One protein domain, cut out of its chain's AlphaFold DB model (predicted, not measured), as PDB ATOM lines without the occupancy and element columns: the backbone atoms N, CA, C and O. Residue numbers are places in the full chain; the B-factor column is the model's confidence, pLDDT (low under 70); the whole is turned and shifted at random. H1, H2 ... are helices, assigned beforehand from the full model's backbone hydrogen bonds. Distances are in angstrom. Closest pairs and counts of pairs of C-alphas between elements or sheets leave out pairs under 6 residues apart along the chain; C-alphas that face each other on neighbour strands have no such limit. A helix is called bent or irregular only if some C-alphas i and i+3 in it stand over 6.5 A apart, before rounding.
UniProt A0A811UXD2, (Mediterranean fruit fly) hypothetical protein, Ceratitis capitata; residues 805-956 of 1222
ATOM      1  N   GLU A 805     185.041 129.505 212.758       80.94
ATOM      2  CA  GLU A 805     185.295 129.989 214.114       80.94
ATOM      3  C   GLU A 805     186.657 129.527 214.664       80.94
ATOM      4  O   GLU A 805     187.353 130.308 215.307       80.94
ATOM      5  N   ILE A 806     187.074 128.289 214.383       82.88
ATOM      6  CA  ILE A 806     188.380 127.730 214.770       82.88
ATOM      7  C   ILE A 806     189.513 128.420 214.003       82.88
ATOM      8  O   ILE A 806     190.565 128.708 214.582       82.88
ATOM      9  N   LEU A 807     189.292 128.731 212.721       85.94
ATOM     10  CA  LEU A 807     190.189 129.556 211.910       85.94
ATOM     11  C   LEU A 807     190.342 130.959 212.518       85.94
ATOM     12  O   LEU A 807     191.467 131.390 212.777       85.94
ATOM     13  N   PHE A 808     189.229 131.636 212.815       91.44
ATOM     14  CA  PHE A 808     189.237 132.948 213.470       91.44
ATOM     15  C   PHE A 808     189.959 132.915 214.814       91.44
ATOM     16  O   PHE A 808     190.890 133.689 215.027       91.44
ATOM     17  N   GLN A 809     189.590 131.972 215.683       89.88
ATOM     18  CA  GLN A 809     190.204 131.814 216.994       89.88
ATOM     19  C   GLN A 809     191.709 131.552 216.862       89.88
ATOM     20  O   GLN A 809     192.488 132.123 217.611       89.88
ATOM     21  N   SER A 810     192.155 130.756 215.886       92.50
ATOM     22  CA  SER A 810     193.586 130.489 215.681       92.50
ATOM     23  C   SER A 810     194.358 131.723 215.193       92.50
ATOM     24  O   SER A 810     195.465 131.964 215.673       92.50
ATOM     25  N   ILE A 811     193.769 132.537 214.305       95.56
ATOM     26  CA  ILE A 811     194.332 133.831 213.878       95.56
ATOM     27  C   ILE A 811     194.412 134.800 215.070       95.56
ATOM     28  O   ILE A 811     195.471 135.370 215.330       95.56
ATOM     29  N   GLN A 812     193.323 134.947 215.831       95.44
ATOM     30  CA  GLN A 812     193.245 135.835 216.997       95.44
ATOM     31  C   GLN A 812     194.208 135.410 218.115       95.44
ATOM     32  O   GLN A 812     194.899 136.253 218.677       95.44
ATOM     33  N   GLN A 813     194.320 134.112 218.411       94.69
ATOM     34  CA  GLN A 813     195.232 133.599 219.439       94.69
ATOM     35  C   GLN A 813     196.708 133.806 219.072       94.69
ATOM     36  O   GLN A 813     197.504 134.166 219.942       94.69
ATOM     37  N   LEU A 814     197.090 133.647 217.800       95.94
ATOM     38  CA  LEU A 814     198.455 133.953 217.361       95.94
ATOM     39  C   LEU A 814     198.725 135.467 217.366       95.94
ATOM     40  O   LEU A 814     199.775 135.898 217.843       95.94
ATOM     41  N   ALA A 815     197.762 136.285 216.930       96.56
ATOM     42  CA  ALA A 815     197.849 137.743 216.998       96.56
ATOM     43  C   ALA A 815     197.986 138.265 218.441       96.56
ATOM     44  O   ALA A 815     198.840 139.112 218.703       96.56
ATOM     45  N   ALA A 816     197.216 137.724 219.389       96.50
ATOM     46  CA  ALA A 816     197.326 138.044 220.811       96.50
ATOM     47  C   ALA A 816     198.732 137.729 221.350       96.50
ATOM     48  O   ALA A 816     199.338 138.560 222.025       96.50
ATOM     49  N   ARG A 817     199.302 136.570 220.993       95.56
ATOM     50  CA  ARG A 817     200.659 136.166 221.408       95.56
ATOM     51  C   ARG A 817     201.749 137.061 220.807       95.56
ATOM     52  O   ARG A 817     202.642 137.485 221.539       95.56
ATOM     53  N   LEU A 818     201.631 137.432 219.529       94.12
ATOM     54  CA  LEU A 818     202.506 138.417 218.876       94.12
ATOM     55  C   LEU A 818     202.401 139.808 219.531       94.12
ATOM     56  O   LEU A 818     203.417 140.470 219.743       94.12
ATOM     57  N   ASN A 819     201.195 140.244 219.907       94.06
ATOM     58  CA  ASN A 819     200.996 141.502 220.629       94.06
ATOM     59  C   ASN A 819     201.619 141.461 222.033       94.06
ATOM     60  O   ASN A 819     202.255 142.432 222.431       94.06
ATOM     61  N   ILE A 820     201.499 140.347 222.767       95.44
ATOM     62  CA  ILE A 820     202.135 140.183 224.084       95.44
ATOM     63  C   ILE A 820     203.668 140.208 223.969       95.44
ATOM     64  O   ILE A 820     204.319 140.838 224.805       95.44
ATOM     65  N   GLN A 821     204.257 139.610 222.925       91.62
ATOM     66  CA  GLN A 821     205.692 139.767 222.655       91.62
ATOM     67  C   GLN A 821     206.047 141.248 222.454       91.62
ATOM     68  O   GLN A 821     206.883 141.765 223.186       91.62
ATOM     69  N   ARG A 822     205.358 141.963 221.555       89.44
ATOM     70  CA  ARG A 822     205.628 143.389 221.273       89.44
ATOM     71  C   ARG A 822     205.458 144.294 222.502       89.44
ATOM     72  O   ARG A 822     206.231 145.224 222.698       89.44
ATOM     73  N   ILE A 823     204.482 144.000 223.365       91.94
ATOM     74  CA  ILE A 823     204.312 144.649 224.679       91.94
ATOM     75  C   ILE A 823     205.549 144.416 225.563       91.94
ATOM     76  O   ILE A 823     206.057 145.354 226.174       91.94
ATOM     77  N   THR A 824     206.045 143.179 225.608       92.12
ATOM     78  CA  THR A 824     207.232 142.791 226.386       92.12
ATOM     79  C   THR A 824     208.490 143.510 225.881       92.12
ATOM     80  O   THR A 824     209.252 144.043 226.682       92.12
ATOM     81  N   GLU A 825     208.666 143.597 224.561       87.50
ATOM     82  CA  GLU A 825     209.776 144.302 223.903       87.50
ATOM     83  C   GLU A 825     209.765 145.809 224.213       87.50
ATOM     84  O   GLU A 825     210.795 146.363 224.598       87.50
ATOM     85  N   THR A 826     208.601 146.473 224.166       86.38
ATOM     86  CA  THR A 826     208.493 147.886 224.577       86.38
ATOM     87  C   THR A 826     208.879 148.099 226.048       86.38
ATOM     88  O   THR A 826     209.491 149.117 226.368       86.38
ATOM     89  N   ILE A 827     208.535 147.166 226.946       89.25
ATOM     90  CA  ILE A 827     208.835 147.264 228.389       89.25
ATOM     91  C   ILE A 827     210.331 147.069 228.675       89.25
ATOM     92  O   ILE A 827     210.864 147.693 229.590       89.25
ATOM     93  N   GLU A 828     211.012 146.221 227.904       88.69
ATOM     94  CA  GLU A 828     212.468 146.031 227.980       88.69
ATOM     95  C   GLU A 828     213.255 147.172 227.321       88.69
ATOM     96  O   GLU A 828     214.385 147.448 227.721       88.69
ATOM     97  N   GLY A 829     212.630 147.868 226.369       82.69
ATOM     98  CA  GLY A 829     213.217 148.947 225.586       82.69
ATOM     99  C   GLY A 829     213.680 148.443 224.221       82.69
ATOM    100  O   GLY A 829     214.537 147.568 224.127       82.69
ATOM    101  N   ASN A 830     213.124 149.025 223.153       71.69
ATOM    102  CA  ASN A 830     213.383 148.578 221.783       71.69
ATOM    103  C   ASN A 830     214.876 148.664 221.420       71.69
ATOM    104  O   ASN A 830     215.460 149.752 221.411       71.69
ATOM    105  N   THR A 831     215.470 147.533 221.040       73.38
ATOM    106  CA  THR A 831     216.813 147.477 220.447       73.38
ATOM    107  C   THR A 831     216.828 148.108 219.049       73.38
ATOM    108  O   THR A 831     215.788 148.274 218.407       73.38
ATOM    109  N   SER A 832     218.016 148.426 218.523       69.19
ATOM    110  CA  SER A 832     218.165 148.916 217.141       69.19
ATOM    111  C   SER A 832     217.551 147.956 216.114       69.19
ATOM    112  O   SER A 832     216.847 148.395 215.211       69.19
ATOM    113  N   GLU A 833     217.735 146.648 216.307       67.94
ATOM    114  CA  GLU A 833     217.149 145.600 215.464       67.94
ATOM    115  C   GLU A 833     215.611 145.585 215.546       67.94
ATOM    116  O   GLU A 833     214.933 145.484 214.526       67.94
ATOM    117  N   GLN A 834     215.035 145.760 216.741       70.25
ATOM    118  CA  GLN A 834     213.581 145.863 216.915       70.25
ATOM    119  C   GLN A 834     213.013 147.130 216.258       70.25
ATOM    120  O   GLN A 834     211.926 147.080 215.679       70.25
ATOM    121  N   LEU A 835     213.747 148.247 216.269       72.38
ATOM    122  CA  LEU A 835     213.371 149.471 215.550       72.38
ATOM    123  C   LEU A 835     213.443 149.299 214.020       72.38
ATOM    124  O   LEU A 835     212.601 149.843 213.302       72.38
ATOM    125  N   GLU A 836     214.394 148.516 213.504       76.31
ATOM    126  CA  GLU A 836     214.462 148.154 212.080       76.31
ATOM    127  C   GLU A 836     213.327 147.195 211.681       76.31
ATOM    128  O   GLU A 836     212.606 147.476 210.717       76.31
ATOM    129  N   LYS A 837     213.070 146.145 212.479       73.44
ATOM    130  CA  LYS A 837     211.893 145.263 212.349       73.44
ATOM    131  C   LYS A 837     210.596 146.098 212.317       73.44
ATOM    132  O   LYS A 837     209.773 145.924 211.416       73.44
ATOM    133  N   GLN A 838     210.432 147.076 213.217       72.31
ATOM    134  CA  GLN A 838     209.290 148.011 213.234       72.31
ATOM    135  C   GLN A 838     209.142 148.826 211.941       72.31
ATOM    136  O   GLN A 838     208.036 148.907 211.400       72.31
ATOM    137  N   GLN A 839     210.228 149.384 211.397       78.31
ATOM    138  CA  GLN A 839     210.187 150.089 210.108       78.31
ATOM    139  C   GLN A 839     209.808 149.160 208.944       78.31
ATOM    140  O   GLN A 839     209.121 149.591 208.014       78.31
ATOM    141  N   GLN A 840     210.216 147.890 208.984       78.69
ATOM    142  CA  GLN A 840     209.849 146.907 207.966       78.69
ATOM    143  C   GLN A 840     208.352 146.558 208.027       78.69
ATOM    144  O   GLN A 840     207.690 146.591 206.985       78.69
ATOM    145  N   TYR A 841     207.784 146.335 209.223       77.88
ATOM    146  CA  TYR A 841     206.331 146.151 209.384       77.88
ATOM    147  C   TYR A 841     205.544 147.369 208.874       77.88
ATOM    148  O   TYR A 841     204.562 147.188 208.159       77.88
ATOM    149  N   GLN A 842     205.980 148.605 209.164       79.19
ATOM    150  CA  GLN A 842     205.289 149.829 208.721       79.19
ATOM    151  C   GLN A 842     205.202 149.974 207.191       79.19
ATOM    152  O   GLN A 842     204.206 150.492 206.683       79.19
ATOM    153  N   ARG A 843     206.212 149.508 206.441       79.62
ATOM    154  CA  ARG A 843     206.172 149.492 204.965       79.62
ATOM    155  C   ARG A 843     205.117 148.501 204.468       79.62
ATOM    156  O   ARG A 843     204.199 148.880 203.747       79.62
ATOM    157  N   VAL A 844     205.212 147.259 204.939       86.12
ATOM    158  CA  VAL A 844     204.306 146.147 204.596       86.12
ATOM    159  C   VAL A 844     202.851 146.433 204.996       86.12
ATOM    160  O   VAL A 844     201.908 146.051 204.298       86.12
ATOM    161  N   GLN A 845     202.645 147.167 206.091       85.38
ATOM    162  CA  GLN A 845     201.326 147.561 206.580       85.38
ATOM    163  C   GLN A 845     200.516 148.330 205.527       85.38
ATOM    164  O   GLN A 845     199.304 148.141 205.465       85.38
ATOM    165  N   GLN A 846     201.133 149.154 204.673       83.75
ATOM    166  CA  GLN A 846     200.394 149.947 203.679       83.75
ATOM    167  C   GLN A 846     199.714 149.065 202.617       83.75
ATOM    168  O   GLN A 846     198.536 149.258 202.306       83.75
ATOM    169  N   GLU A 847     200.428 148.056 202.114       85.38
ATOM    170  CA  GLU A 847     199.933 147.112 201.105       85.38
ATOM    171  C   GLU A 847     198.833 146.205 201.674       85.38
ATOM    172  O   GLU A 847     197.799 145.978 201.032       85.38
ATOM    173  N   ILE A 848     199.008 145.752 202.920       92.19
ATOM    174  CA  ILE A 848     198.020 144.929 203.626       92.19
ATOM    175  C   ILE A 848     196.778 145.751 204.001       92.19
ATOM    176  O   ILE A 848     195.660 145.264 203.866       92.19
ATOM    177  N   GLN A 849     196.910 147.033 204.352       92.56
ATOM    178  CA  GLN A 849     195.749 147.903 204.579       92.56
ATOM    179  C   GLN A 849     194.955 148.200 203.292       92.56
ATOM    180  O   GLN A 849     193.782 148.568 203.366       92.56
ATOM    181  N   GLN A 850     195.520 148.023 202.092       92.31
ATOM    182  CA  GLN A 850     194.727 148.000 200.852       92.31
ATOM    183  C   GLN A 850     193.919 146.699 200.712       92.31
ATOM    184  O   GLN A 850     192.723 146.758 200.431       92.31
ATOM    185  N   MET A 851     194.536 145.545 200.973       94.38
ATOM    186  CA  MET A 851     193.865 144.237 200.983       94.38
ATOM    187  C   MET A 851     192.715 144.184 202.007       94.38
ATOM    188  O   MET A 851     191.609 143.783 201.660       94.38
ATOM    189  N   ILE A 852     192.929 144.669 203.235       96.94
ATOM    190  CA  ILE A 852     191.906 144.723 204.297       96.94
ATOM    191  C   ILE A 852     190.721 145.622 203.913       96.94
ATOM    192  O   ILE A 852     189.577 145.296 204.230       96.94
ATOM    193  N   ARG A 853     190.953 146.729 203.193       96.56
ATOM    194  CA  ARG A 853     189.863 147.570 202.666       96.56
ATOM    195  C   ARG A 853     189.047 146.840 201.596       96.56
ATOM    196  O   ARG A 853     187.824 146.881 201.659       96.56
ATOM    197  N   LEU A 854     189.704 146.135 200.672       96.31
ATOM    198  CA  LEU A 854     189.033 145.326 199.644       96.31
ATOM    199  C   LEU A 854     188.240 144.159 200.254       96.31
ATOM    200  O   LEU A 854     187.110 143.916 199.839       96.31
ATOM    201  N   LEU A 855     188.792 143.495 201.278       95.81
ATOM    202  CA  LEU A 855     188.093 142.478 202.069       95.81
ATOM    203  C   LEU A 855     186.800 143.028 202.665       95.81
ATOM    204  O   LEU A 855     185.741 142.472 202.395       95.81
ATOM    205  N   ARG A 856     186.866 144.143 203.407       96.69
ATOM    206  CA  ARG A 856     185.679 144.804 203.982       96.69
ATOM    207  C   ARG A 856     184.640 145.105 202.911       96.69
ATOM    208  O   ARG A 856     183.505 144.677 203.048       96.69
ATOM    209  N   THR A 857     185.026 145.762 201.814       96.81
ATOM    210  CA  THR A 857     184.093 146.064 200.715       96.81
ATOM    211  C   THR A 857     183.408 144.811 200.161       96.81
ATOM    212  O   THR A 857     182.218 144.870 199.870       96.81
ATOM    213  N   LEU A 858     184.116 143.680 200.054       94.81
ATOM    214  CA  LEU A 858     183.524 142.418 199.607       94.81
ATOM    215  C   LEU A 858     182.575 141.822 200.660       94.81
ATOM    216  O   LEU A 858     181.487 141.391 200.301       94.81
ATOM    217  N   ILE A 859     182.949 141.833 201.944       93.81
ATOM    218  CA  ILE A 859     182.111 141.330 203.049       93.81
ATOM    219  C   ILE A 859     180.796 142.112 203.130       93.81
ATOM    220  O   ILE A 859     179.732 141.499 203.155       93.81
ATOM    221  N   GLU A 860     180.856 143.449 203.097       94.50
ATOM    222  CA  GLU A 860     179.664 144.306 203.099       94.50
ATOM    223  C   GLU A 860     178.757 144.004 201.894       94.50
ATOM    224  O   GLU A 860     177.550 143.841 202.063       94.50
ATOM    225  N   GLN A 861     179.337 143.864 200.693       93.19
ATOM    226  CA  GLN A 861     178.598 143.546 199.465       93.19
ATOM    227  C   GLN A 861     177.908 142.180 199.540       93.19
ATOM    228  O   GLN A 861     176.703 142.105 199.317       93.19
ATOM    229  N   VAL A 862     178.624 141.108 199.901       88.75
ATOM    230  CA  VAL A 862     178.029 139.761 199.997       88.75
ATOM    231  C   VAL A 862     176.965 139.700 201.098       88.75
ATOM    232  O   VAL A 862     175.914 139.091 200.900       88.75
ATOM    233  N   ARG A 863     177.188 140.367 202.239       89.69
ATOM    234  CA  ARG A 863     176.209 140.439 203.332       89.69
ATOM    235  C   ARG A 863     174.930 141.172 202.907       89.69
ATOM    236  O   ARG A 863     173.835 140.681 203.176       89.69
ATOM    237  N   GLU A 864     175.051 142.321 202.239       90.25
ATOM    238  CA  GLU A 864     173.897 143.078 201.728       90.25
ATOM    239  C   GLU A 864     173.149 142.326 200.619       90.25
ATOM    240  O   GLU A 864     171.919 142.309 200.627       90.25
ATOM    241  N   GLU A 865     173.864 141.656 199.710       85.38
ATOM    242  CA  GLU A 865     173.274 140.818 198.655       85.38
ATOM    243  C   GLU A 865     172.511 139.608 199.236       85.38
ATOM    244  O   GLU A 865     171.466 139.233 198.707       85.38
ATOM    245  N   ALA A 866     172.964 139.055 200.368       77.69
ATOM    246  CA  ALA A 866     172.262 138.013 201.124       77.69
ATOM    247  C   ALA A 866     171.118 138.534 202.023       77.69
ATOM    248  O   ALA A 866     170.342 137.738 202.557       77.69
ATOM    249  N   GLY A 867     171.000 139.850 202.230       84.06
ATOM    250  CA  GLY A 867     170.035 140.444 203.164       84.06
ATOM    251  C   GLY A 867     170.328 140.164 204.646       84.06
ATOM    252  O   GLY A 867     169.396 140.094 205.445       84.06
ATOM    253  N   ILE A 868     171.600 139.976 205.008       84.69
ATOM    254  CA  ILE A 868     172.064 139.698 206.378       84.69
ATOM    255  C   ILE A 868     172.342 141.022 207.130       84.69
ATOM    256  O   ILE A 868     172.833 141.988 206.540       84.69
ATOM    257  N   SER A 869     172.054 141.084 208.439       88.31
ATOM    258  CA  SER A 869     172.325 142.281 209.263       88.31
ATOM    259  C   SER A 869     173.776 142.329 209.747       88.31
ATOM    260  O   SER A 869     174.350 141.302 210.111       88.31
ATOM    261  N   ALA A 870     174.372 143.522 209.804       86.12
ATOM    262  CA  ALA A 870     175.768 143.712 210.214       86.12
ATOM    263  C   ALA A 870     176.055 143.249 211.659       86.12
ATOM    264  O   ALA A 870     177.151 142.772 211.937       86.12
ATOM    265  N   ASP A 871     175.064 143.335 212.551       84.69
ATOM    266  CA  ASP A 871     175.132 142.922 213.961       84.69
ATOM    267  C   ASP A 871     174.723 141.455 214.214       84.69
ATOM    268  O   ASP A 871     174.644 141.025 215.367       84.69
ATOM    269  N   SER A 872     174.466 140.682 213.150       86.00
ATOM    270  CA  SER A 872     174.083 139.264 213.221       86.00
ATOM    271  C   SER A 872     175.269 138.318 212.999       86.00
ATOM    272  O   SER A 872     176.196 138.621 212.239       86.00
ATOM    273  N   GLU A 873     175.250 137.155 213.660       81.00
ATOM    274  CA  GLU A 873     176.357 136.187 213.626       81.00
ATOM    275  C   GLU A 873     176.558 135.578 212.233       81.00
ATOM    276  O   GLU A 873     177.676 135.220 211.874       81.00
ATOM    277  N   GLU A 874     175.519 135.559 211.399       81.19
ATOM    278  CA  GLU A 874     175.552 135.222 209.975       81.19
ATOM    279  C   GLU A 874     176.616 136.030 209.197       81.19
ATOM    280  O   GLU A 874     177.248 135.496 208.281       81.19
ATOM    281  N   THR A 875     176.920 137.269 209.610       87.12
ATOM    282  CA  THR A 875     178.020 138.071 209.036       87.12
ATOM    283  C   THR A 875     179.396 137.434 209.280       87.12
ATOM    284  O   THR A 875     180.276 137.520 208.420       87.12
ATOM    285  N   LEU A 876     179.596 136.730 210.402       86.12
ATOM    286  CA  LEU A 876     180.840 135.999 210.678       86.12
ATOM    287  C   LEU A 876     181.020 134.799 209.739       86.12
ATOM    288  O   LEU A 876     182.148 134.504 209.341       86.12
ATOM    289  N   TYR A 877     179.930 134.142 209.329       82.25
ATOM    290  CA  TYR A 877     179.989 133.069 208.334       82.25
ATOM    291  C   TYR A 877     180.401 133.622 206.962       82.25
ATOM    292  O   TYR A 877     181.306 133.058 206.345       82.25
ATOM    293  N   VAL A 878     179.846 134.769 206.535       85.19
ATOM    294  CA  VAL A 878     180.252 135.474 205.298       85.19
ATOM    295  C   VAL A 878     181.736 135.866 205.343       85.19
ATOM    296  O   VAL A 878     182.488 135.547 204.420       85.19
ATOM    297  N   LEU A 879     182.190 136.479 206.444       90.62
ATOM    298  CA  LEU A 879     183.604 136.795 206.686       90.62
ATOM    299  C   LEU A 879     184.492 135.540 206.574       90.62
ATOM    300  O   LEU A 879     185.541 135.582 205.927       90.62
ATOM    301  N   SER A 880     184.070 134.412 207.154       85.88
ATOM    302  CA  SER A 880     184.852 133.170 207.142       85.88
ATOM    303  C   SER A 880     184.929 132.548 205.748       85.88
ATOM    304  O   SER A 880     186.012 132.142 205.334       85.88
ATOM    305  N   GLY A 881     183.820 132.570 204.999       81.62
ATOM    306  CA  GLY A 881     183.719 132.046 203.638       81.62
ATOM    307  C   GLY A 881     184.512 132.860 202.611       81.62
ATOM    308  O   GLY A 881     184.944 132.323 201.591       81.62
ATOM    309  N   ILE A 882     184.741 134.149 202.878       88.12
ATOM    310  CA  ILE A 882     185.645 134.992 202.084       88.12
ATOM    311  C   ILE A 882     187.109 134.718 202.460       88.12
ATOM    312  O   ILE A 882     187.954 134.619 201.571       88.12
ATOM    313  N   ILE A 883     187.423 134.578 203.754       88.94
ATOM    314  CA  ILE A 883     188.803 134.365 204.219       88.94
ATOM    315  C   ILE A 883     189.328 132.972 203.845       88.94
ATOM    316  O   ILE A 883     190.447 132.882 203.344       88.94
ATOM    317  N   ASN A 884     188.551 131.901 204.044       81.25
ATOM    318  CA  ASN A 884     188.987 130.541 203.702       81.25
ATOM    319  C   ASN A 884     188.961 130.257 202.187       81.25
ATOM    320  O   ASN A 884     189.718 129.413 201.717       81.25
ATOM    321  N   GLY A 885     188.151 131.001 201.424       80.88
ATOM    322  CA  GLY A 885     187.997 130.867 199.975       80.88
ATOM    323  C   GLY A 885     186.713 130.178 199.511       80.88
ATOM    324  O   GLY A 885     186.486 130.100 198.308       80.88
ATOM    325  N   ARG A 886     185.838 129.720 200.414       76.88
ATOM    326  CA  ARG A 886     184.597 129.010 200.065       76.88
ATOM    327  C   ARG A 886     183.693 129.814 199.124       76.88
ATOM    328  O   ARG A 886     183.202 129.277 198.138       76.88
ATOM    329  N   ILE A 887     183.541 131.118 199.363       74.75
ATOM    330  CA  ILE A 887     182.759 132.027 198.502       74.75
ATOM    331  C   ILE A 887     183.457 132.279 197.150       74.75
ATOM    332  O   ILE A 887     182.791 132.521 196.142       74.75
ATOM    333  N   ILE A 888     184.790 132.164 197.103       73.06
ATOM    334  CA  ILE A 888     185.587 132.276 195.871       73.06
ATOM    335  C   ILE A 888     185.366 131.047 194.975       73.06
ATOM    336  O   ILE A 888     185.288 131.202 193.760       73.06
ATOM    337  N   LEU A 889     185.225 129.856 195.568       69.12
ATOM    338  CA  LEU A 889     184.996 128.604 194.842       69.12
ATOM    339  C   LEU A 889     183.519 128.386 194.474       69.12
ATOM    340  O   LEU A 889     183.178 128.331 193.294       69.12
ATOM    341  N   GLU A 890     182.630 128.313 195.468       67.00
ATOM    342  CA  GLU A 890     181.242 127.872 195.271       67.00
ATOM    343  C   GLU A 890     180.353 128.925 194.583       67.00
ATOM    344  O   GLU A 890     179.406 128.589 193.871       67.00
ATOM    345  N   GLN A 891     180.598 130.212 194.862       63.12
ATOM    346  CA  GLN A 891     179.584 131.267 194.704       63.12
ATOM    347  C   GLN A 891     179.997 132.409 193.767       63.12
ATOM    348  O   GLN A 891     179.144 133.217 193.403       63.12
ATOM    349  N   GLN A 892     181.252 132.468 193.299       68.94
ATOM    350  CA  GLN A 892     181.774 133.574 192.479       68.94
ATOM    351  C   GLN A 892     180.880 133.937 191.277       68.94
ATOM    352  O   GLN A 892     180.707 135.118 190.980       68.94
ATOM    353  N   GLN A 893     180.284 132.950 190.599       68.50
ATOM    354  CA  GLN A 893     179.412 133.181 189.436       68.50
ATOM    355  C   GLN A 893     178.019 133.734 189.796       68.50
ATOM    356  O   GLN A 893     177.351 134.279 188.922       68.50
ATOM    357  N   GLN A 894     177.591 133.599 191.055       70.50
ATOM    358  CA  GLN A 894     176.291 134.059 191.566       70.50
ATOM    359  C   GLN A 894     176.370 135.468 192.180       70.50
ATOM    360  O   GLN A 894     175.381 136.196 192.173       70.50
ATOM    361  N   LEU A 895     177.548 135.855 192.692       76.88
ATOM    362  CA  LEU A 895     177.831 137.196 193.221       76.88
ATOM    363  C   LEU A 895     177.521 138.301 192.201       76.88
ATOM    364  O   LEU A 895     177.750 138.132 191.000       76.88
ATOM    365  N   SER A 896     177.101 139.482 192.668       83.62
ATOM    366  CA  SER A 896     176.867 140.608 191.762       83.62
ATOM    367  C   SER A 896     178.127 141.020 190.994       83.62
ATOM    368  O   SER A 896     179.262 140.888 191.458       83.62
ATOM    369  N   ASN A 897     177.923 141.662 189.840       86.38
ATOM    370  CA  ASN A 897     178.988 142.312 189.067       86.38
ATOM    371  C   ASN A 897     179.849 143.286 189.910       86.38
ATOM    372  O   ASN A 897     180.964 143.621 189.513       86.38
ATOM    373  N   SER A 898     179.334 143.786 191.039       87.62
ATOM    374  CA  SER A 898     180.070 144.607 192.011       87.62
ATOM    375  C   SER A 898     181.028 143.741 192.824       87.62
ATOM    376  O   SER A 898     182.239 143.952 192.751       87.62
ATOM    377  N   ALA A 899     180.493 142.736 193.521       88.81
ATOM    378  CA  ALA A 899     181.243 141.811 194.361       88.81
ATOM    379  C   ALA A 899     182.298 141.026 193.561       88.81
ATOM    380  O   ALA A 899     183.442 140.927 193.995       88.81
ATOM    381  N   GLN A 900     181.978 140.584 192.338       88.81
ATOM    382  CA  GLN A 900     182.939 139.951 191.424       88.81
ATOM    383  C   GLN A 900     184.153 140.847 191.122       88.81
ATOM    384  O   GLN A 900     185.289 140.375 191.158       88.81
ATOM    385  N   ARG A 901     183.947 142.150 190.872       91.38
ATOM    386  CA  ARG A 901     185.057 143.096 190.642       91.38
ATOM    387  C   ARG A 901     185.864 143.357 191.913       91.38
ATOM    388  O   ARG A 901     187.088 143.442 191.833       91.38
ATOM    389  N   THR A 902     185.212 143.458 193.072       94.56
ATOM    390  CA  THR A 902     185.902 143.608 194.364       94.56
ATOM    391  C   THR A 902     186.757 142.377 194.677       94.56
ATOM    392  O   THR A 902     187.911 142.523 195.073       94.56
ATOM    393  N   LEU A 903     186.237 141.172 194.422       90.62
ATOM    394  CA  LEU A 903     186.955 139.905 194.570       90.62
ATOM    395  C   LEU A 903     188.159 139.810 193.617       90.62
ATOM    396  O   LEU A 903     189.259 139.497 194.063       90.62
ATOM    397  N   GLN A 904     187.995 140.159 192.339       89.75
ATOM    398  CA  GLN A 904     189.112 140.210 191.384       89.75
ATOM    399  C   GLN A 904     190.195 141.211 191.818       89.75
ATOM    400  O   GLN A 904     191.384 140.899 191.762       89.75
ATOM    401  N   ALA A 905     189.807 142.396 192.300       93.19
ATOM    402  CA  ALA A 905     190.746 143.391 192.819       93.19
ATOM    403  C   ALA A 905     191.455 142.916 194.102       93.19
ATOM    404  O   ALA A 905     192.648 143.173 194.273       93.19
ATOM    405  N   LEU A 906     190.751 142.195 194.981       92.56
ATOM    406  CA  LEU A 906     191.322 141.555 196.166       92.56
ATOM    407  C   LEU A 906     192.360 140.498 195.773       92.56
ATOM    408  O   LEU A 906     193.487 140.567 196.254       92.56
ATOM    409  N   GLN A 907     192.030 139.577 194.865       88.81
ATOM    410  CA  GLN A 907     192.965 138.548 194.393       88.81
ATOM    411  C   GLN A 907     194.194 139.165 193.707       88.81
ATOM    412  O   GLN A 907     195.315 138.765 193.998       88.81
ATOM    413  N   GLN A 908     194.027 140.215 192.895       89.25
ATOM    414  CA  GLN A 908     195.161 140.957 192.323       89.25
ATOM    415  C   GLN A 908     196.037 141.638 193.388       89.25
ATOM    416  O   GLN A 908     197.255 141.703 193.225       89.25
ATOM    417  N   GLN A 909     195.449 142.148 194.476       91.44
ATOM    418  CA  GLN A 909     196.216 142.738 195.576       91.44
ATOM    419  C   GLN A 909     196.941 141.671 196.407       91.44
ATOM    420  O   GLN A 909     198.078 141.905 196.802       91.44
ATOM    421  N   ILE A 910     196.323 140.505 196.637       90.00
ATOM    422  CA  ILE A 910     196.979 139.354 197.275       90.00
ATOM    423  C   ILE A 910     198.172 138.917 196.417       90.00
ATOM    424  O   ILE A 910     199.286 138.880 196.936       90.00
ATOM    425  N   GLN A 911     197.970 138.697 195.108       86.62
ATOM    426  CA  GLN A 911     199.028 138.289 194.179       86.62
ATOM    427  C   GLN A 911     200.236 139.224 194.258       86.62
ATOM    428  O   GLN A 911     201.337 138.746 194.484       86.62
ATOM    429  N   ARG A 912     200.051 140.547 194.164       87.25
ATOM    430  CA  ARG A 912     201.163 141.522 194.227       87.25
ATOM    431  C   ARG A 912     202.020 141.414 195.491       87.25
ATOM    432  O   ARG A 912     203.222 141.648 195.430       87.25
ATOM    433  N   ILE A 913     201.409 141.071 196.625       88.38
ATOM    434  CA  ILE A 913     202.107 140.936 197.910       88.38
ATOM    435  C   ILE A 913     202.869 139.595 197.977       88.38
ATOM    436  O   ILE A 913     203.965 139.535 198.542       88.38
ATOM    437  N   VAL A 914     202.325 138.522 197.385       81.88
ATOM    438  CA  VAL A 914     202.904 137.161 197.452       81.88
ATOM    439  C   VAL A 914     203.752 136.760 196.233       81.88
ATOM    440  O   VAL A 914     204.510 135.798 196.317       81.88
ATOM    441  N   GLU A 915     203.705 137.505 195.126       75.19
ATOM    442  CA  GLU A 915     204.413 137.216 193.864       75.19
ATOM    443  C   GLU A 915     205.926 137.051 194.071       75.19
ATOM    444  O   GLU A 915     206.531 136.104 193.568       75.19
ATOM    445  N   ASN A 916     206.514 137.903 194.915       61.91
ATOM    446  CA  ASN A 916     207.930 137.858 195.298       61.91
ATOM    447  C   ASN A 916     208.301 136.679 196.226       61.91
ATOM    448  O   ASN A 916     209.479 136.486 196.516       61.91
ATOM    449  N   GLN A 917     207.319 135.926 196.734       61.97
ATOM    450  CA  GLN A 917     207.502 134.861 197.732       61.97
ATOM    451  C   GLN A 917     207.187 133.469 197.165       61.97
ATOM    452  O   GLN A 917     207.870 132.501 197.489       61.97
ATOM    453  N   VAL A 918     206.152 133.371 196.323       63.00
ATOM    454  CA  VAL A 918     205.587 132.101 195.826       63.00
ATOM    455  C   VAL A 918     205.273 132.104 194.319       63.00
ATOM    456  O   VAL A 918     204.790 131.100 193.794       63.00
ATOM    457  N   GLY A 919     205.611 133.179 193.597       65.38
ATOM    458  CA  GLY A 919     205.467 133.268 192.140       65.38
ATOM    459  C   GLY A 919     204.029 133.530 191.664       65.38
ATOM    460  O   GLY A 919     203.200 134.022 192.435       65.38
ATOM    461  N   PRO A 920     203.716 133.256 190.381       64.81
ATOM    462  CA  PRO A 920     202.364 133.395 189.848       64.81
ATOM    463  C   PRO A 920     201.440 132.298 190.397       64.81
ATOM    464  O   PRO A 920     201.754 131.113 190.290       64.81
ATOM    465  N   ILE A 921     200.296 132.700 190.955       68.12
ATOM    466  CA  ILE A 921     199.246 131.807 191.467       68.12
ATOM    467  C   ILE A 921     197.985 131.967 190.612       68.12
ATOM    468  O   ILE A 921     197.623 133.084 190.240       68.12
ATOM    469  N   ASN A 922     197.304 130.858 190.312       65.50
ATOM    470  CA  ASN A 922     196.091 130.855 189.490       65.50
ATOM    471  C   ASN A 922     194.844 131.207 190.313       65.50
ATOM    472  O   ASN A 922     194.101 132.125 189.971       65.50
ATOM    473  N   GLU A 923     194.636 130.497 191.424       74.62
ATOM    474  CA  GLU A 923     193.505 130.677 192.338       74.62
ATOM    475  C   GLU A 923     194.028 130.856 193.768       74.62
ATOM    476  O   GLU A 923     194.702 129.974 194.295       74.62
ATOM    477  N   MET A 924     193.721 131.990 194.410       77.19
ATOM    478  CA  MET A 924     194.230 132.326 195.748       77.19
ATOM    479  C   MET A 924     193.155 132.901 196.674       77.19
ATOM    480  O   MET A 924     192.184 133.520 196.223       77.19
ATOM    481  N   THR A 925     193.385 132.739 197.978       86.75
ATOM    482  CA  THR A 925     192.537 133.220 199.081       86.75
ATOM    483  C   THR A 925     193.357 134.103 200.033       86.75
ATOM    484  O   THR A 925     194.589 134.087 199.975       86.75
ATOM    485  N   PRO A 926     192.726 134.850 200.956       89.88
ATOM    486  CA  PRO A 926     193.433 135.575 202.016       89.88
ATOM    487  C   PRO A 926     194.371 134.711 202.882       89.88
ATOM    488  O   PRO A 926     195.341 135.243 203.423       89.88
ATOM    489  N   LEU A 927     194.148 133.390 202.977       90.31
ATOM    490  CA  LEU A 927     195.064 132.475 203.677       90.31
ATOM    491  C   LEU A 927     196.443 132.366 203.007       90.31
ATOM    492  O   LEU A 927     197.405 131.995 203.677       90.31
ATOM    493  N   ALA A 928     196.577 132.733 201.725       89.56
ATOM    494  CA  ALA A 928     197.850 132.664 201.003       89.56
ATOM    495  C   ALA A 928     198.966 133.503 201.653       89.56
ATOM    496  O   ALA A 928     200.137 133.152 201.570       89.56
ATOM    497  N   LEU A 929     198.593 134.586 202.342       91.06
ATOM    498  CA  LEU A 929     199.513 135.473 203.062       91.06
ATOM    499  C   LEU A 929     199.881 134.962 204.460       91.06
ATOM    500  O   LEU A 929     200.795 135.490 205.087       91.06
ATOM    501  N   LEU A 930     199.139 133.976 204.967       92.19
ATOM    502  CA  LEU A 930     199.360 133.375 206.278       92.19
ATOM    503  C   LEU A 930     200.337 132.197 206.211       92.19
ATOM    504  O   LEU A 930     200.919 131.850 207.233       92.19
ATOM    505  N   TYR A 931     200.539 131.605 205.035       89.50
ATOM    506  CA  TYR A 931     201.530 130.555 204.823       89.50
ATOM    507  C   TYR A 931     202.966 131.114 204.788       89.50
ATOM    508  O   TYR A 931     203.196 132.285 204.479       89.50
ATOM    509  N   GLY A 932     203.948 130.256 205.063       86.88
ATOM    510  CA  GLY A 932     205.375 130.562 205.029       86.88
ATOM    511  C   GLY A 932     205.990 130.694 206.421       86.88
ATOM    512  O   GLY A 932     205.463 130.190 207.409       86.88
ATOM    513  N   SER A 933     207.152 131.343 206.512       88.31
ATOM    514  CA  SER A 933     207.836 131.525 207.797       88.31
ATOM    515  C   SER A 933     207.149 132.595 208.645       88.31
ATOM    516  O   SER A 933     206.999 133.728 208.198       88.31
ATOM    517  N   LEU A 934     206.853 132.289 209.910       90.75
ATOM    518  CA  LEU A 934     206.387 133.281 210.889       90.75
ATOM    519  C   LEU A 934     207.384 134.436 211.143       90.75
ATOM    520  O   LEU A 934     206.983 135.489 211.641       90.75
ATOM    521  N   ARG A 935     208.656 134.298 210.739       86.12
ATOM    522  CA  ARG A 935     209.645 135.396 210.723       86.12
ATOM    523  C   ARG A 935     209.367 136.448 209.630       86.12
ATOM    524  O   ARG A 935     209.934 137.534 209.672       86.12
ATOM    525  N   ASN A 936     208.506 136.154 208.650       87.69
ATOM    526  CA  ASN A 936     208.184 137.048 207.535       87.69
ATOM    527  C   ASN A 936     207.269 138.213 207.980       87.69
ATOM    528  O   ASN A 936     206.154 137.967 208.458       87.69
ATOM    529  N   PRO A 937     207.665 139.484 207.761       88.31
ATOM    530  CA  PRO A 937     206.837 140.638 208.103       88.31
ATOM    531  C   PRO A 937     205.480 140.693 207.397       88.31
ATOM    532  O   PRO A 937     204.529 141.211 207.982       88.31
ATOM    533  N   VAL A 938     205.359 140.132 206.186       90.44
ATOM    534  CA  VAL A 938     204.069 139.985 205.489       90.44
ATOM    535  C   VAL A 938     203.148 139.054 206.264       90.44
ATOM    536  O   VAL A 938     202.029 139.445 206.587       90.44
ATOM    537  N   THR A 939     203.637 137.872 206.633       91.94
ATOM    538  CA  THR A 939     202.870 136.863 207.368       91.94
ATOM    539  C   THR A 939     202.410 137.392 208.726       91.94
ATOM    540  O   THR A 939     201.216 137.354 209.023       91.94
ATOM    541  N   GLN A 940     203.299 137.998 209.521       91.75
ATOM    542  CA  GLN A 940     202.910 138.601 210.804       91.75
ATOM    543  C   GLN A 940     201.910 139.748 210.649       91.75
ATOM    544  O   GLN A 940     200.917 139.809 211.375       91.75
ATOM    545  N   GLN A 941     202.147 140.677 209.718       92.06
ATOM    546  CA  GLN A 941     201.258 141.823 209.554       92.06
ATOM    547  C   GLN A 941     199.902 141.399 208.957       92.06
ATOM    548  O   GLN A 941     198.893 142.032 209.267       92.06
ATOM    549  N   ALA A 942     199.842 140.305 208.189       94.50
ATOM    550  CA  ALA A 942     198.597 139.686 207.732       94.50
ATOM    551  C   ALA A 942     197.826 139.047 208.900       94.50
ATOM    552  O   ALA A 942     196.649 139.359 209.067       94.50
ATOM    553  N   ILE A 943     198.491 138.254 209.757       95.88
ATOM    554  CA  ILE A 943     197.907 137.684 210.990       95.88
ATOM    555  C   ILE A 943     197.274 138.791 211.844       95.88
ATOM    556  O   ILE A 943     196.090 138.726 212.170       95.88
ATOM    557  N   LEU A 944     198.039 139.842 212.158       94.50
ATOM    558  CA  LEU A 944     197.585 140.954 212.998       94.50
ATOM    559  C   LEU A 944     196.432 141.745 212.360       94.50
ATOM    560  O   LEU A 944     195.474 142.098 213.046       94.50
ATOM    561  N   SER A 945     196.492 142.010 211.050       95.56
ATOM    562  CA  SER A 945     195.453 142.797 210.369       95.56
ATOM    563  C   SER A 945     194.158 142.005 210.152       95.56
ATOM    564  O   SER A 945     193.078 142.594 210.207       95.56
ATOM    565  N   LEU A 946     194.236 140.685 209.935       96.81
ATOM    566  CA  LEU A 946     193.058 139.815 209.864       96.81
ATOM    567  C   LEU A 946     192.450 139.571 211.250       96.81
ATOM    568  O   LEU A 946     191.231 139.599 211.367       96.81
ATOM    569  N   ALA A 947     193.260 139.418 212.304       96.81
ATOM    570  CA  ALA A 947     192.752 139.371 213.677       96.81
ATOM    571  C   ALA A 947     191.959 140.640 214.020       96.81
ATOM    572  O   ALA A 947     190.815 140.542 214.450       96.81
ATOM    573  N   GLN A 948     192.513 141.823 213.720       95.44
ATOM    574  CA  GLN A 948     191.811 143.092 213.918       95.44
ATOM    575  C   GLN A 948     190.505 143.175 213.101       95.44
ATOM    576  O   GLN A 948     189.491 143.644 213.611       95.44
ATOM    577  N   LEU A 949     190.497 142.687 211.854       96.75
ATOM    578  CA  LEU A 949     189.286 142.620 211.025       96.75
ATOM    579  C   LEU A 949     188.201 141.732 211.662       96.75
ATOM    580  O   LEU A 949     187.032 142.109 211.666       96.75
ATOM    581  N   ILE A 950     188.583 140.576 212.211       95.75
ATOM    582  CA  ILE A 950     187.676 139.644 212.897       95.75
ATOM    583  C   ILE A 950     187.145 140.256 214.201       95.75
ATOM    584  O   ILE A 950     185.940 140.191 214.453       95.75
ATOM    585  N   ASP A 951     188.015 140.885 215.001       94.50
ATOM    586  CA  ASP A 951     187.638 141.599 216.225       94.50
ATOM    587  C   ASP A 951     186.578 142.672 215.936       94.50
ATOM    588  O   ASP A 951     185.573 142.758 216.637       94.50
ATOM    589  N   GLU A 952     186.774 143.475 214.886       93.94
ATOM    590  CA  GLU A 952     185.864 144.565 214.517       93.94
ATOM    591  C   GLU A 952     184.486 144.083 214.039       93.94
ATOM    592  O   GLU A 952     183.499 144.783 214.262       93.94
ATOM    593  N   TYR A 953     184.379 142.901 213.417       93.94
ATOM    594  CA  TYR A 953     183.074 142.298 213.110       93.94
ATOM    595  C   TYR A 953     182.432 141.645 214.340       93.94
ATOM    596  O   TYR A 953     181.239 141.830 214.563       93.94
ATOM    597  N   ARG A 954     183.194 140.957 215.204       92.00
ATOM    598  CA  ARG A 954     182.642 140.416 216.463       92.00
ATOM    599  C   ARG A 954     182.186 141.516 217.435       92.00
ATOM    600  O   ARG A 954     181.219 141.320 218.165       92.00
ATOM    601  N   GLN A 955     182.820 142.689 217.418       89.44
ATOM    602  CA  GLN A 955     182.421 143.854 218.223       89.44
ATOM    603  C   GLN A 955     181.155 144.568 217.717       89.44
ATOM    604  O   GLN A 955     180.616 145.392 218.450       89.44
ATOM    605  N   GLN A 956     180.659 144.252 216.514       91.06
ATOM    606  CA  GLN A 956     179.345 144.715 216.039       91.06
ATOM    607  C   GLN A 956     178.189 143.863 216.587       91.06
ATOM    608  O   GLN A 956     177.047 144.312 216.566       91.06
TER     609      GLN A 956
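This is residues 805 to 956 of the 1222 residues of the protein "(Mediterranean fruit fly) hypothetical protein" of Ceratitis capitata (UniProt A0A811UXD2). The long helix H2 is the spine of a layered helical body: H5 packs along one side of it, and H7 packs on the other side, between H2 and H1. The short helices H3 and H6 cover part of the body beside H7, with H4 at the end of H3. The 152 printed residues include seven named helices, H1 to H7 in chain order, and no named strand; the class is all helix. The whole is compact, with a radius of gyration of the C-alphas of 16.3 A and spans of 51, 36 and 22 A.

H1, residues 805 to 828, begins at C-alpha (185.295, 129.989, 214.114) and measures 34.5 A. H2, residues 832 to 865, measures 49.2 A, with a kink of 39 degrees near residue 846. H3 is residues 874 to 884 and H4 886 to 890. H5, residues 897 to 918, measures 29.3 A, has a kink of 39 degrees near residue 912 and is irregular: C-alphas 913 and 916 are 7.1 A apart. H6 is residues 926 to 929. H7, residues 937 to 954, measures 25.6 A and ends at C-alpha (182.642, 140.416, 216.463).

H1 touches H7 with residues 808 to 815 alone, closest at C-alphas Gln 812 and Ala 947, 4.9 A. H2 touches H7 at a steep tilt of 42 degrees, closest at C-alphas Tyr 841 and Pro 937, 5.7 A. H2 touches H5 at a shallow tilt of 24 degrees, opposite ways, closest at C-alphas Leu 854 and Leu 906, 5.6 A. H3 touches H6, closest at C-alphas Ile 883 and Pro 926, 5.3 A. H3 and H4 only just touch, only at the corner, with 3 pairs of C-alphas within 8 A. H1 and H5 are apart. Every O i to N i+4 pair is within hydrogen-bond range in H1, H3, H4 and H7, against 28 of 30 in H2 and 15 of 18 in H5; H6 is too short for one.

The two farthest C-alphas, Glu 828 and Gln 894, are 52.7 A apart. The printed part has no cut and no long link. Mean pLDDT of the printed part is 85.8; residues 832 to 833, 889 to 893 and 916 to 922 are under 70.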